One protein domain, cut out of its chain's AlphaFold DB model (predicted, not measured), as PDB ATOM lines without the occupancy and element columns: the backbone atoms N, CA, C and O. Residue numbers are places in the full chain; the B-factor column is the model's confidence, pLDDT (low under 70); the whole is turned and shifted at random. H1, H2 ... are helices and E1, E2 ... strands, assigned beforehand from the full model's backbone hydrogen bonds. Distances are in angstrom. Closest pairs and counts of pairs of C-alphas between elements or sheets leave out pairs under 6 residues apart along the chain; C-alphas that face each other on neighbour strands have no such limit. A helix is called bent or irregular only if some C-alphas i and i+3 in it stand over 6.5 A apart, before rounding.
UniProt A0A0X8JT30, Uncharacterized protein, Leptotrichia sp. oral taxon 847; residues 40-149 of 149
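This is residues 40 to 149 of the 149 residues of an uncharacterized protein of Leptotrichia sp. oral taxon 847 (UniProt A0A0X8JT30). One six-stranded sheet is folded back on itself: the long, bent strands E4 and E1 make one leaf, the short strands E3, E6 and E5 make the other, and E2 is the hinge. Two short helices, H1 and H2, pack on one face of it, and the length comes from two long links whose tips, at Asn 75 and Thr 113, lie at opposite ends. The printed part has 110 residues, with two named helices and six named strands in the order E1 E2 E3 H1 H2 E4 E5 E6; the class is mixed, helices and strands. The sheet runs E4 E1 E2 E3 E6 E5 and is mixed. The whole is compact, with a radius of gyration of the C-alphas of 14.6 A, yet elongated, spanning 52 by 27 by 24 A.

E1, residues 42 to 52, begins at C-alpha 42 (153.438, 158.652, 294.929), spans 22.8 A and bends by 97 degrees at residue 48. E2, residues 57 to 68, spans 22.5 A and bends by 107 degrees at residue 63. E3 is residues 88 to 92, 13.4 A. H1, residues 93 to 99, and H2, residues 101 to 108, span 10.0 A and 13.0 A. H2 is neither bent nor irregular, but only just: C-alphas 101 and 104 are 6.1 A apart. E4, residues 120 to 130, spans 24.4 A and bends by 88 degrees at residue 123. E5 is residues 139 to 142, 10.0 A; E6, residues 145 to 148, 9.7 A, ends at C-alpha 148 (160.146, 164.152, 290.388).

The sheet is strongly twisted, with E4 and E5 as edge strands. E1, E2 and E3 form a meander, each strand the antiparallel neighbour of the one before. E1 and E2, a hairpin, have N 44 and O 66 at 2.8 A; E2 and E3, also a hairpin, have N 58 and O 91 at 2.8 A. E4 is antiparallel to E1, with N 45 and O 127 at 2.8 A. E3 and E6 are parallel, with N 90 and O 146 at 2.8 A; E5 and E6, an antiparallel hairpin, have N 142 and O 145 at 2.8 A. Across the fold, the closest C-alphas of E1 and E5, Lys 42 and Ile 139, are 7.2 A apart. H1 and H2 are on the same face of the sheet. H1 has a height of 7.9 A and lies only just over none of the strands, with 2 of its 7 C-alphas falling on E2 and 2 on E3. H2, at a height of 8.7 A, lies over E1 and only just slantwise to it, at 32 degrees on the local plane. H1 and H2 only just touch, only at the corner by their link, with 3 pairs of C-alphas within 8 A; the closest are Glu 97 and Ser 103, 5.6 A. In H1 every O i to N i+4 pair is within hydrogen-bond range; in H2 0 of 4 are, against 5 of 5 O i to N i+3 pairs.

The farthest C-alphas, those of Asn 75 and Thr 113, are 52.0 A apart. The printed part has no cut. The links E2 to E3 and H2 to E4 are long. Residues 70 to 85 and 106 to 117 are under 70 in pLDDT; the mean of the printed part is 77.8.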
ATOM      1  N   PHE A  40     158.697 160.584 298.990       83.38
ATOM      2  CA  PHE A  40     157.320 160.144 298.814       83.38
ATOM      3  C   PHE A  40     157.271 159.024 297.781       83.38
ATOM      4  O   PHE A  40     158.067 159.002 296.846       83.38
ATOM      5  N   ASP A  41     156.314 158.116 297.934       87.12
ATOM      6  CA  ASP A  41     156.156 156.969 297.038       87.12
ATOM      7  C   ASP A  41     155.332 157.342 295.804       87.12
ATOM      8  O   ASP A  41     155.531 156.800 294.717       87.12
ATOM      9  N   LYS A  42     154.391 158.279 295.970       90.06
ATOM     10  CA  LYS A  42     153.438 158.652 294.929       90.06
ATOM     11  C   LYS A  42     153.071 160.130 294.963       90.06
ATOM     12  O   LYS A  42     152.827 160.704 296.025       90.06
ATOM     13  N   LEU A  43     152.938 160.715 293.777       91.25
ATOM     14  CA  LEU A  43     152.403 162.049 293.532       91.25
ATOM     15  C   LEU A  43     151.298 161.970 292.476       91.25
ATOM     16  O   LEU A  43     151.531 161.549 291.348       91.25
ATOM     17  N   GLU A  44     150.103 162.432 292.816       92.56
ATOM     18  CA  GLU A  44     149.007 162.646 291.874       92.56
ATOM     19  C   GLU A  44     148.830 164.145 291.637       92.56
ATOM     20  O   GLU A  44     148.749 164.918 292.589       92.56
ATOM     21  N   VAL A  45     148.747 164.560 290.378       91.81
ATOM     22  CA  VAL A  45     148.661 165.968 289.974       91.81
ATOM     23  C   VAL A  45     147.493 166.151 289.023       91.81
ATOM     24  O   VAL A  45     147.381 165.420 288.043       91.81
ATOM     25  N   HIS A  46     146.647 167.145 289.269       90.88
ATOM     26  CA  HIS A  46     145.687 167.616 288.278       90.88
ATOM     27  C   HIS A  46     146.313 168.770 287.487       90.88
ATOM     28  O   HIS A  46     146.300 169.926 287.918       90.88
ATOM     29  N   ALA A  47     146.944 168.424 286.367       91.00
ATOM     30  CA  ALA A  47     147.737 169.333 285.551       91.00
ATOM     31  C   ALA A  47     146.842 170.152 284.614       91.00
ATOM     32  O   ALA A  47     145.935 169.599 283.998       91.00
ATOM     33  N   VAL A  48     147.122 171.451 284.491       90.88
ATOM     34  CA  VAL A  48     146.371 172.412 283.654       90.88
ATOM     35  C   VAL A  48     147.263 173.176 282.673       90.88
ATOM     36  O   VAL A  48     146.779 173.789 281.728       90.88
ATOM     37  N   GLY A  49     148.578 173.140 282.872       89.56
ATOM     38  CA  GLY A  49     149.536 173.777 281.979       89.56
ATOM     39  C   GLY A  49     150.946 173.265 282.215       89.56
ATOM     40  O   GLY A  49     151.226 172.597 283.212       89.56
ATOM     41  N   ILE A  50     151.843 173.590 281.297       90.25
ATOM     42  CA  ILE A  50     153.259 173.240 281.372       90.25
ATOM     43  C   ILE A  50     154.118 174.402 280.881       90.25
ATOM     44  O   ILE A  50     153.711 175.175 280.014       90.25
ATOM     45  N   LYS A  51     155.328 174.533 281.418       89.12
ATOM     46  CA  LYS A  51     156.332 175.477 280.907       89.12
ATOM     47  C   LYS A  51     157.736 175.001 281.214       89.12
ATOM     48  O   LYS A  51     157.955 174.254 282.160       89.12
ATOM     49  N   MET A  52     158.699 175.497 280.453       87.94
ATOM     50  CA  MET A  52     160.112 175.240 280.712       87.94
ATOM     51  C   MET A  52     160.521 175.767 282.095       87.94
ATOM     52  O   MET A  52     160.259 176.930 282.419       87.94
ATOM     53  N   TYR A  53     161.151 174.918 282.908       86.31
ATOM     54  CA  TYR A  53     161.721 175.317 284.196       86.31
ATOM     55  C   TYR A  53     163.191 175.721 284.016       86.31
ATOM     56  O   TYR A  53     163.544 176.868 284.312       86.31
ATOM     57  N   ASP A  54     163.992 174.847 283.414       86.44
ATOM     58  CA  ASP A  54     165.388 175.034 282.987       86.44
ATOM     59  C   ASP A  54     165.633 174.232 281.689       86.44
ATOM     60  O   ASP A  54     164.671 173.848 281.038       86.44
ATOM     61  N   SER A  55     166.878 174.008 281.268       82.81
ATOM     62  CA  SER A  55     167.191 173.310 280.008       82.81
ATOM     63  C   SER A  55     166.707 171.857 279.939       82.81
ATOM     64  O   SER A  55     166.472 171.350 278.847       82.81
ATOM     65  N   ASP A  56     166.564 171.170 281.067       87.31
ATOM     66  CA  ASP A  56     166.312 169.724 281.132       87.31
ATOM     67  C   ASP A  56     165.020 169.373 281.879       87.31
ATOM     68  O   ASP A  56     164.606 168.209 281.886       87.31
ATOM     69  N   ARG A  57     164.342 170.367 282.457       90.50
ATOM     70  CA  ARG A  57     163.159 170.179 283.298       90.50
ATOM     71  C   ARG A  57     161.992 171.061 282.889       90.50
ATOM     72  O   ARG A  57     162.122 172.189 282.406       90.50
ATOM     73  N   VAL A  58     160.805 170.541 283.160       90.50
ATOM     74  CA  VAL A  58     159.520 171.174 282.880       90.50
ATOM     75  C   VAL A  58     158.789 171.395 284.198       90.50
ATOM     76  O   VAL A  58     158.713 170.507 285.045       90.50
ATOM     77  N   GLN A  59     158.230 172.590 284.365       93.12
ATOM     78  CA  GLN A  59     157.282 172.891 285.424       93.12
ATOM     79  C   GLN A  59     155.872 172.519 284.960       93.12
ATOM     80  O   GLN A  59     155.430 172.956 283.895       93.12
ATOM     81  N   ILE A  60     155.149 171.793 285.806       92.31
ATOM     82  CA  ILE A  60     153.717 171.541 285.665       92.31
ATOM     83  C   ILE A  60     152.961 172.597 286.474       92.31
ATOM     84  O   ILE A  60     153.176 172.748 287.680       92.31
ATOM     85  N   ASP A  61     152.063 173.317 285.809       89.81
ATOM     86  CA  ASP A  61     151.044 174.131 286.461       89.81
ATOM     87  C   ASP A  61     149.838 173.223 286.769       89.81
ATOM     88  O   ASP A  61     149.379 172.465 285.910       89.81
ATOM     89  N   TYR A  62     149.330 173.275 288.000       90.44
ATOM     90  CA  TYR A  62     148.313 172.351 288.513       90.44
ATOM     91  C   TYR A  62     147.209 173.092 289.269       90.44
ATOM     92  O   TYR A  62     147.441 174.167 289.819       90.44
ATOM     93  N   SER A  63     146.012 172.504 289.323       88.69
ATOM     94  CA  SER A  63     144.928 173.000 290.185       88.69
ATOM     95  C   SER A  63     144.941 172.333 291.558       88.69
ATOM     96  O   SER A  63     144.665 172.972 292.565       88.69
ATOM     97  N   THR A  64     145.266 171.042 291.605       88.19
ATOM     98  CA  THR A  64     145.347 170.249 292.834       88.19
ATOM     99  C   THR A  64     146.453 169.207 292.711       88.19
ATOM    100  O   THR A  64     146.851 168.822 291.608       88.19
ATOM    101  N   TYR A  65     146.962 168.751 293.851       89.12
ATOM    102  CA  TYR A  65     147.900 167.638 293.925       89.12
ATOM    103  C   TYR A  65     147.677 166.851 295.220       89.12
ATOM    104  O   TYR A  65     147.117 167.371 296.187       89.12
ATOM    105  N   LYS A  66     148.116 165.596 295.235       87.81
ATOM    106  CA  LYS A  66     148.100 164.713 296.402       87.81
ATOM    107  C   LYS A  66     149.402 163.928 296.445       87.81
ATOM    108  O   LYS A  66     149.793 163.342 295.441       87.81
ATOM    109  N   MET A  67     150.055 163.903 297.600       85.69
ATOM    110  CA  MET A  67     151.255 163.099 297.829       85.69
ATOM    111  C   MET A  67     150.948 161.973 298.806       85.69
ATOM    112  O   MET A  67     150.202 162.169 299.765       85.69
ATOM    113  N   THR A  68     151.549 160.815 298.571       84.50
ATOM    114  CA  THR A  68     151.517 159.671 299.480       84.50
ATOM    115  C   THR A  68     152.954 159.233 299.718       84.50
ATOM    116  O   THR A  68     153.700 159.016 298.766       84.50
ATOM    117  N   GLY A  69     153.350 159.106 300.979       75.81
ATOM    118  CA  GLY A  69     154.635 158.535 301.366       75.81
ATOM    119  C   GLY A  69     154.445 157.550 302.508       75.81
ATOM    120  O   GLY A  69     153.601 157.759 303.382       75.81
ATOM    121  N   THR A  70     155.219 156.476 302.500       61.88
ATOM    122  CA  THR A  70     155.364 155.582 303.640       61.88
ATOM    123  C   THR A  70     156.147 156.311 304.725       61.88
ATOM    124  O   THR A  70     157.304 156.697 304.556       61.88
ATOM    125  N   ALA A  71     155.503 156.533 305.871       51.47
ATOM    126  CA  ALA A  71     156.184 157.043 307.047       51.47
ATOM    127  C   ALA A  71     157.308 156.062 307.415       51.47
ATOM    128  O   ALA A  71     157.049 154.946 307.871       51.47
ATOM    129  N   LYS A  72     158.572 156.454 307.216       46.19
ATOM    130  CA  LYS A  72     159.704 155.735 307.807       46.19
ATOM    131  C   LYS A  72     159.581 155.850 309.324       46.19
ATOM    132  O   LYS A  72     159.999 156.861 309.865       46.19
ATOM    133  N   LYS A  73     158.974 154.831 309.946       37.19
ATOM    134  CA  LYS A  73     159.103 154.250 311.306       37.19
ATOM    135  C   LYS A  73     159.765 155.054 312.451       37.19
ATOM    136  O   LYS A  73     160.283 154.455 313.381       37.19
ATOM    137  N   ASN A  74     159.710 156.374 312.419       36.12
ATOM    138  CA  ASN A  74     159.948 157.303 313.509       36.12
ATOM    139  C   ASN A  74     158.701 158.185 313.543       36.12
ATOM    140  O   ASN A  74     158.221 158.592 312.491       36.12
ATOM    141  N   ASN A  75     158.163 158.421 314.736       35.28
ATOM    142  CA  ASN A  75     156.836 158.977 315.044       35.28
ATOM    143  C   ASN A  75     156.508 160.394 314.515       35.28
ATOM    144  O   ASN A  75     155.644 161.065 315.066       35.28
ATOM    145  N   ASN A  76     157.129 160.845 313.433       39.84
ATOM    146  CA  ASN A  76     156.723 162.033 312.710       39.84
ATOM    147  C   ASN A  76     155.997 161.568 311.452       39.84
ATOM    148  O   ASN A  76     156.617 161.120 310.485       39.84
ATOM    149  N   SER A  77     154.665 161.648 311.476       44.19
ATOM    150  CA  SER A  77     153.884 161.683 310.246       44.19
ATOM    151  C   SER A  77     154.572 162.668 309.305       44.19
ATOM    152  O   SER A  77     154.832 163.806 309.689       44.19
ATOM    153  N   ILE A  78     154.943 162.219 308.101       50.47
ATOM    154  CA  ILE A  78     155.431 163.141 307.075       50.47
ATOM    155  C   ILE A  78     154.307 164.166 306.933       50.47
ATOM    156  O   ILE A  78     153.191 163.752 306.596       50.47
ATOM    157  N   PRO A  79     154.529 165.449 307.270       47.94
ATOM    158  CA  PRO A  79     153.462 166.419 307.202       47.94
ATOM    159  C   PRO A  79     153.014 166.450 305.747       47.94
ATOM    160  O   PRO A  79     153.770 166.850 304.860       47.94
ATOM    161  N   SER A  80     151.796 165.967 305.489       51.19
ATOM    162  CA  SER A  80     151.112 166.238 304.235       51.19
ATOM    163  C   SER A  80     151.204 167.747 304.046       51.19
ATOM    164  O   SER A  80     150.759 168.456 304.954       51.19
ATOM    165  N   PRO A  81     151.812 168.260 302.961       50.34
ATOM    166  CA  PRO A  81     151.904 169.697 302.750       50.34
ATOM    167  C   PRO A  81     150.481 170.257 302.608       50.34
ATOM    168  O   PRO A  81     149.880 170.260 301.536       50.34
ATOM    169  N   LEU A  82     149.906 170.670 303.733       41.22
ATOM    170  CA  LEU A  82     148.587 171.268 303.846       41.22
ATOM    171  C   LEU A  82     148.714 172.725 303.413       41.22
ATOM    172  O   LEU A  82     149.317 173.524 304.118       41.22
ATOM    173  N   GLY A  83     148.134 173.049 302.254       40.69
ATOM    174  CA  GLY A  83     147.887 174.420 301.800       40.69
ATOM    175  C   GLY A  83     149.133 175.225 301.397       40.69
ATOM    176  O   GLY A  83     150.078 175.371 302.161       40.69
ATOM    177  N   ASN A  84     149.118 175.773 300.176       51.66
ATOM    178  CA  ASN A  84     149.964 176.850 299.614       51.66
ATOM    179  C   ASN A  84     151.505 176.770 299.736       51.66
ATOM    180  O   ASN A  84     152.200 177.631 299.199       51.66
ATOM    181  N   THR A  85     152.062 175.754 300.391       64.19
ATOM    182  CA  THR A  85     153.508 175.631 300.629       64.19
ATOM    183  C   THR A  85     154.236 175.160 299.373       64.19
ATOM    184  O   THR A  85     155.363 175.579 299.097       64.19
ATOM    185  N   ILE A  86     153.570 174.324 298.573       75.75
ATOM    186  CA  ILE A  86     154.086 173.912 297.273       75.75
ATOM    187  C   ILE A  86     153.757 174.986 296.250       75.75
ATOM    188  O   ILE A  86     152.597 175.284 295.972       75.75
ATOM    189  N   LYS A  87     154.819 175.561 295.698       76.06
ATOM    190  CA  LYS A  87     154.784 176.605 294.682       76.06
ATOM    191  C   LYS A  87     154.696 176.006 293.283       76.06
ATOM    192  O   LYS A  87     154.134 176.631 292.387       76.06
ATOM    193  N   LYS A  88     155.371 174.870 293.063       87.56
ATOM    194  CA  LYS A  88     155.653 174.303 291.735       87.56
ATOM    195  C   LYS A  88     155.881 172.796 291.815       87.56
ATOM    196  O   LYS A  88     156.406 172.306 292.812       87.56
ATOM    197  N   ILE A  89     155.565 172.102 290.724       91.62
ATOM    198  CA  ILE A  89     155.953 170.708 290.485       91.62
ATOM    199  C   ILE A  89     156.886 170.706 289.281       91.62
ATOM    200  O   ILE A  89     156.544 171.277 288.244       91.62
ATOM    201  N   VAL A  90     158.066 170.115 289.431       93.94
ATOM    202  CA  VAL A  90     159.109 170.075 288.404       93.94
ATOM    203  C   VAL A  90     159.460 168.627 288.116       93.94
ATOM    204  O   VAL A  90     159.710 167.848 289.033       93.94
ATOM    205  N   ILE A  91     159.473 168.287 286.832       93.75
ATOM    206  CA  ILE A  91     159.793 166.948 286.341       93.75
ATOM    207  C   ILE A  91     160.835 167.034 285.227       93.75
ATOM    208  O   ILE A  91     160.952 168.069 284.561       93.75
ATOM    209  N   SER A  92     161.568 165.951 284.987       91.12
ATOM    210  CA  SER A  92     162.466 165.881 283.832       91.12
ATOM    211  C   SER A  92     161.694 165.994 282.511       91.12
ATOM    212  O   SER A  92     160.549 165.550 282.376       91.12
ATOM    213  N   ARG A  93     162.332 166.590 281.503       88.62
ATOM    214  CA  ARG A  93     161.777 166.758 280.152       88.62
ATOM    215  C   ARG A  93     161.371 165.418 279.535       88.62
ATOM    216  O   ARG A  93     160.274 165.300 278.999       88.62
ATOM    217  N   SER A  94     162.205 164.391 279.680       88.75
ATOM    218  CA  SER A  94     161.917 163.048 279.165       88.75
ATOM    219  C   SER A  94     160.689 162.412 279.824       88.75
ATOM    220  O   SER A  94     159.915 161.726 279.155       88.75
ATOM    221  N   LEU A  95     160.470 162.657 281.120       90.50
ATOM    222  CA  LEU A  95     159.269 162.214 281.821       90.50
ATOM    223  C   LEU A  95     158.036 163.011 281.371       90.50
ATOM    224  O   LEU A  95     156.968 162.428 281.170       90.50
ATOM    225  N   ALA A  96     158.190 164.318 281.140       89.19
ATOM    226  CA  ALA A  96     157.122 165.167 280.619       89.19
ATOM    227  C   ALA A  96     156.651 164.704 279.237       89.19
ATOM    228  O   ALA A  96     155.449 164.613 279.013       89.19
ATOM    229  N   GLU A  97     157.561 164.337 278.337       88.75
ATOM    230  CA  GLU A  97     157.211 163.859 276.993       88.75
ATOM    231  C   GLU A  97     156.430 162.544 276.996       88.75
ATOM    232  O   GLU A  97     155.590 162.329 276.119       88.75
ATOM    233  N   LYS A  98     156.697 161.672 277.974       88.25
ATOM    234  CA  LYS A  98     155.975 160.405 278.147       88.25
ATOM    235  C   LYS A  98     154.577 160.624 278.722       88.25
ATOM    236  O   LYS A  98     153.625 160.013 278.251       88.25
ATOM    237  N   MET A  99     154.457 161.489 279.730       87.94
ATOM    238  CA  MET A  99     153.209 161.694 280.482       87.94
ATOM    239  C   MET A  99     152.282 162.743 279.859       87.94
ATOM    240  O   MET A  99     151.063 162.697 280.028       87.94
ATOM    241  N   ILE A 100     152.858 163.717 279.159       87.69
ATOM    242  CA  ILE A 100     152.181 164.863 278.551       87.69
ATOM    243  C   ILE A 100     152.753 165.019 277.134       87.69
ATOM    244  O   ILE A 100     153.669 165.817 276.928       87.69
ATOM    245  N   PRO A 101     152.255 164.270 276.136       84.44
ATOM    246  CA  PRO A 101     152.793 164.299 274.773       84.44
ATOM    247  C   PRO A 101     152.856 165.705 274.155       84.44
ATOM    248  O   PRO A 101     153.746 166.005 273.357       84.44
ATOM    249  N   GLU A 102     151.953 166.600 274.559       81.75
ATOM    250  CA  GLU A 102     151.919 168.005 274.147       81.75
ATOM    251  C   GLU A 102     153.173 168.788 274.557       81.75
ATOM    252  O   GLU A 102     153.511 169.780 273.909       81.75
ATOM    253  N   SER A 103     153.904 168.325 275.577       81.00
ATOM    254  CA  SER A 103     155.159 168.935 276.029       81.00
ATOM    255  C   SER A 103     156.257 168.928 274.971       81.00
ATOM    256  O   SER A 103     157.087 169.834 274.974       81.00
ATOM    257  N   LYS A 104     156.208 168.026 273.980       80.56
ATOM    258  CA  LYS A 104     157.125 168.047 272.826       80.56
ATOM    259  C   LYS A 104     157.078 169.371 272.062       80.56
ATOM    260  O   LYS A 104     158.080 169.797 271.492       80.56
ATOM    261  N   LYS A 105     155.934 170.069 272.082       72.81
ATOM    262  CA  LYS A 105     155.795 171.394 271.461       72.81
ATOM    263  C   LYS A 105     156.635 172.458 272.168       72.81
ATOM    264  O   LYS A 105     157.051 173.397 271.499       72.81
ATOM    265  N   LEU A 106     156.939 172.313 273.464       69.81
ATOM    266  CA  LEU A 106     157.815 173.249 274.186       69.81
ATOM    267  C   LEU A 106     159.228 173.292 273.574       69.81
ATOM    268  O   LEU A 106     159.827 174.361 273.519       69.81
ATOM    269  N   LEU A 107     159.715 172.167 273.040       58.12
ATOM    270  CA  LEU A 107     161.045 172.037 272.428       58.12
ATOM    271  C   LEU A 107     161.160 172.751 271.083       58.12
ATOM    272  O   LEU A 107     162.190 173.334 270.764       58.12
ATOM    273  N   SER A 108     160.081 172.755 270.297       58.47
ATOM    274  CA  SER A 108     160.058 173.431 268.994       58.47
ATOM    275  C   SER A 108     160.198 174.958 269.123       58.47
ATOM    276  O   SER A 108     160.627 175.623 268.179       58.47
ATOM    277  N   TYR A 109     159.879 175.514 270.298       53.12
ATOM    278  CA  TYR A 109     159.919 176.951 270.567       53.12
ATOM    279  C   TYR A 109     161.240 177.459 271.167       53.12
ATOM    280  O   TYR A 109     161.457 178.672 271.131       53.12
ATOM    281  N   GLU A 110     162.150 176.592 271.639       53.00
ATOM    282  CA  GLU A 110     163.492 177.018 272.098       53.00
ATOM    283  C   GLU A 110     164.298 177.705 270.976       53.00
ATOM    284  O   GLU A 110     165.109 178.586 271.250       53.00
ATOM    285  N   ASN A 111     163.994 177.410 269.707       47.69
ATOM    286  CA  ASN A 111     164.672 177.998 268.546       47.69
ATOM    287  C   ASN A 111     164.202 179.412 268.150       47.69
ATOM    288  O   ASN A 111     164.737 179.976 267.196       47.69
ATOM    289  N   LYS A 112     163.219 180.019 268.834       45.62
ATOM    290  CA  LYS A 112     162.711 181.360 268.479       45.62
ATOM    291  C   LYS A 112     162.838 182.347 269.635       45.62
ATOM    292  O   LYS A 112     161.856 182.607 270.327       45.62
ATOM    293  N   THR A 113     164.058 182.863 269.826       48.62
ATOM    294  CA  THR A 113     164.445 184.259 270.189       48.62
ATOM    295  C   THR A 113     163.634 185.063 271.218       48.62
ATOM    296  O   THR A 113     163.875 186.255 271.396       48.62
ATOM    297  N   SER A 114     162.721 184.463 271.973       45.50
ATOM    298  CA  SER A 114     161.918 185.152 272.971       45.50
ATOM    299  C   SER A 114     162.255 184.598 274.347       45.50
ATOM    300  O   SER A 114     161.932 183.467 274.689       45.50
ATOM    301  N   LYS A 115     162.899 185.436 275.165       47.38
ATOM    302  CA  LYS A 115     163.241 185.204 276.582       47.38
ATOM    303  C   LYS A 115     162.028 184.944 277.496       47.38
ATOM    304  O   LYS A 115     162.165 184.950 278.715       47.38
ATOM    305  N   ASN A 116     160.840 184.717 276.939       48.91
ATOM    306  CA  ASN A 116     159.656 184.353 277.693       48.91
ATOM    307  C   ASN A 116     159.503 182.839 277.665       48.91
ATOM    308  O   ASN A 116     159.134 182.265 276.643       48.91
ATOM    309  N   LYS A 117     159.736 182.209 278.823       62.25
ATOM    310  CA  LYS A 117     159.306 180.841 279.136       62.25
ATOM    311  C   LYS A 117     157.776 180.777 279.013       62.25
ATOM    312  O   LYS A 117     157.068 180.908 280.011       62.25
ATOM    313  N   ARG A 118     157.256 180.692 277.783       70.31
ATOM    314  CA  ARG A 118     155.816 180.688 277.514       70.31
ATOM    315  C   ARG A 118     155.209 179.459 278.173       70.31
ATOM    316  O   ARG A 118     155.693 178.342 278.005       70.31
ATOM    317  N   ARG A 119     154.151 179.699 278.939       79.12
ATOM    318  CA  ARG A 119     153.276 178.649 279.437       79.12
ATOM    319  C   ARG A 119     152.444 178.121 278.276       79.12
ATOM    320  O   ARG A 119     151.908 178.906 277.500       79.12
ATOM    321  N   PHE A 120     152.368 176.804 278.171       81.81
ATOM    322  CA  PHE A 120     151.488 176.101 277.257       81.81
ATOM    323  C   PHE A 120     150.367 175.474 278.077       81.81
ATOM    324  O   PHE A 120     150.619 174.624 278.934       81.81
ATOM    325  N   ASP A 121     149.140 175.927 277.852       84.44
ATOM    326  CA  ASP A 121     147.981 175.316 278.486       84.44
ATOM    327  C   ASP A 121     147.717 173.948 277.854       84.44
ATOM    328  O   ASP A 121     147.842 173.759 276.641       84.44
ATOM    329  N   ILE A 122     147.384 172.976 278.696       84.62
ATOM    330  CA  ILE A 122     147.055 171.617 278.269       84.62
ATOM    331  C   ILE A 122     145.620 171.311 278.668       84.62
ATOM    332  O   ILE A 122     145.098 171.897 279.615       84.62
ATOM    333  N   SER A 123     144.990 170.353 277.982       86.38
ATOM    334  CA  SER A 123     143.709 169.824 278.455       86.38
ATOM    335  C   SER A 123     143.882 169.306 279.887       86.38
ATOM    336  O   SER A 123     144.743 168.428 280.076       86.38
ATOM    337  N   PRO A 124     143.095 169.809 280.863       89.56
ATOM    338  CA  PRO A 124     143.201 169.393 282.250       89.56
ATOM    339  C   PRO A 124     143.138 167.876 282.381       89.56
ATOM    340  O   PRO A 124     142.261 167.238 281.795       89.56
ATOM    341  N   ARG A 125     144.094 167.287 283.101       90.75
ATOM    342  CA  ARG A 125     144.156 165.832 283.287       90.75
ATOM    343  C   ARG A 125     144.840 165.452 284.588       90.75
ATOM    344  O   ARG A 125     145.703 166.171 285.090       90.75
ATOM    345  N   LYS A 126     144.488 164.274 285.100       93.06
ATOM    346  CA  LYS A 126     145.184 163.657 286.228       93.06
ATOM    347  C   LYS A 126     146.429 162.920 285.732       93.06
ATOM    348  O   LYS A 126     146.338 162.108 284.816       93.06
ATOM    349  N   ILE A 127     147.567 163.182 286.362       93.06
ATOM    350  CA  ILE A 127     148.849 162.518 286.117       93.06
ATOM    351  C   ILE A 127     149.306 161.896 287.431       93.06
ATOM    352  O   ILE A 127     149.232 162.544 288.475       93.06
ATOM    353  N   SER A 128     149.768 160.651 287.379       93.31
ATOM    354  CA  SER A 128     150.285 159.935 288.545       93.31
ATOM    355  C   SER A 128     151.756 159.604 288.336       93.31
ATOM    356  O   SER A 128     152.119 158.997 287.331       93.31
ATOM    357  N   PHE A 129     152.583 159.985 289.298       92.69
ATOM    358  CA  PHE A 129     153.991 159.630 289.383       92.69
ATOM    359  C   PHE A 129     154.153 158.663 290.549       92.69
ATOM    360  O   PHE A 129     153.854 159.027 291.685       92.69
ATOM    361  N   ASN A 130     154.606 157.449 290.264       92.00
ATOM    362  CA  ASN A 130     154.878 156.424 291.265       92.00
ATOM    363  C   ASN A 130     156.371 156.106 291.216       92.00
ATOM    364  O   ASN A 130     156.904 155.852 290.133       92.00
ATOM    365  N   VAL A 131     157.043 156.113 292.363       88.56
ATOM    366  CA  VAL A 131     158.444 155.691 292.454       88.56
ATOM    367  C   VAL A 131     158.569 154.237 291.991       88.56
ATOM    368  O   VAL A 131     157.818 153.371 292.430       88.56
ATOM    369  N   GLY A 132     159.508 153.975 291.082       87.75
ATOM    370  CA  GLY A 132     159.720 152.671 290.449       87.75
ATOM    371  C   GLY A 132     158.983 152.479 289.119       87.75
ATOM    372  O   GLY A 132     159.299 151.542 288.387       87.75
ATOM    373  N   GLU A 133     158.066 153.376 288.747       89.19
ATOM    374  CA  GLU A 133     157.325 153.294 287.485       89.19
ATOM    375  C   GLU A 133     157.737 154.391 286.504       89.19
ATOM    376  O   GLU A 133     158.083 155.508 286.880       89.19
ATOM    377  N   ASN A 134     157.665 154.089 285.205       84.19
ATOM    378  CA  ASN A 134     157.872 155.056 284.119       84.19
ATOM    379  C   ASN A 134     159.206 155.834 284.170       84.19
ATOM    380  O   ASN A 134     159.351 156.875 283.527       84.19
ATOM    381  N   GLY A 135     160.200 155.292 284.879       84.38
ATOM    382  CA  GLY A 135     161.512 155.904 285.074       84.38
ATOM    383  C   GLY A 135     161.604 156.875 286.254       84.38
ATOM    384  O   GLY A 135     162.662 157.472 286.412       84.38
ATOM    385  N   VAL A 136     160.553 157.011 287.070       90.12
ATOM    386  CA  VAL A 136     160.565 157.815 288.302       90.12
ATOM    387  C   VAL A 136     161.372 157.085 289.372       90.12
ATOM    388  O   VAL A 136     161.017 155.988 289.804       90.12
ATOM    389  N   LYS A 137     162.461 157.698 289.811       90.00
ATOM    390  CA  LYS A 137     163.354 157.215 290.864       90.00
ATOM    391  C   LYS A 137     162.991 157.785 292.222       90.00
ATOM    392  O   LYS A 137     163.040 157.044 293.194       90.00
ATOM    393  N   ASN A 138     162.670 159.076 292.303       89.44
ATOM    394  CA  ASN A 138     162.418 159.746 293.578       89.44
ATOM    395  C   ASN A 138     161.373 160.852 293.436       89.44
ATOM    396  O   ASN A 138     161.317 161.552 292.427       89.44
ATOM    397  N   ILE A 139     160.602 161.065 294.501       89.75
ATOM    398  CA  ILE A 139     159.695 162.205 294.643       89.75
ATOM    399  C   ILE A 139     160.013 162.880 295.973       89.75
ATOM    400  O   ILE A 139     159.940 162.238 297.020       89.75
ATOM    401  N   TYR A 140     160.367 164.162 295.955       87.00
ATOM    402  CA  TYR A 140     160.732 164.897 297.169       87.00
ATOM    403  C   TYR A 140     160.370 166.375 297.078       87.00
ATOM    404  O   TYR A 140     160.122 166.910 295.999       87.00
ATOM    405  N   ILE A 141     160.333 167.042 298.230       85.62
ATOM    406  CA  ILE A 141     160.103 168.485 298.319       85.62
ATOM    407  C   ILE A 141     161.437 169.178 298.593       85.62
ATOM    408  O   ILE A 141     162.164 168.806 299.510       85.62
ATOM    409  N   GLN A 142     161.743 170.219 297.825       84.75
ATOM    410  CA  GLN A 142     162.889 171.095 298.044       84.75
ATOM    411  C   GLN A 142     162.443 172.550 297.891       84.75
ATOM    412  O   GLN A 142     161.968 172.952 296.832       84.75
ATOM    413  N   ASN A 143     162.580 173.359 298.947       83.00
ATOM    414  CA  ASN A 143     162.242 174.793 298.936       83.00
ATOM    415  C   ASN A 143     160.806 175.104 298.457       83.00
ATOM    416  O   ASN A 143     160.562 176.092 297.758       83.00
ATOM    417  N   GLY A 144     159.846 174.241 298.811       81.19
ATOM    418  CA  GLY A 144     158.455 174.352 298.362       81.19
ATOM    419  C   GLY A 144     158.244 173.973 296.890       81.19
ATOM    420  O   GLY A 144     157.243 174.363 296.293       81.19
ATOM    421  N   ILE A 145     159.178 173.250 296.274       88.25
ATOM    422  CA  ILE A 145     159.044 172.674 294.933       88.25
ATOM    423  C   ILE A 145     159.009 171.160 295.084       88.25
ATOM    424  O   ILE A 145     159.899 170.595 295.714       88.25
ATOM    425  N   ILE A 146     158.003 170.507 294.508       90.25
ATOM    426  CA  ILE A 146     158.030 169.049 294.367       90.25
ATOM    427  C   ILE A 146     158.893 168.723 293.154       90.25
ATOM    428  O   ILE A 146     158.624 169.220 292.059       90.25
ATOM    429  N   ILE A 147     159.909 167.896 293.356       91.06
ATOM    430  CA  ILE A 147     160.792 167.402 292.306       91.06
ATOM    431  C   ILE A 147     160.494 165.919 292.097       91.06
ATOM    432  O   ILE A 147     160.430 165.154 293.064       91.06
ATOM    433  N   VAL A 148     160.283 165.542 290.836       92.38
ATOM    434  CA  VAL A 148     160.146 164.152 290.388       92.38
ATOM    435  C   VAL A 148     161.325 163.842 289.473       92.38
ATOM    436  O   VAL A 148     161.389 164.352 288.348       92.38
ATOM    437  N   ASP A 149     162.238 163.023 289.984       87.00
ATOM    438  CA  ASP A 149     163.433 162.549 289.278       87.00
ATOM    439  C   ASP A 149     163.230 161.122 288.779       87.00
ATOM    440  O   ASP A 149     162.627 160.328 289.538       87.00
TER     441      ASP A 149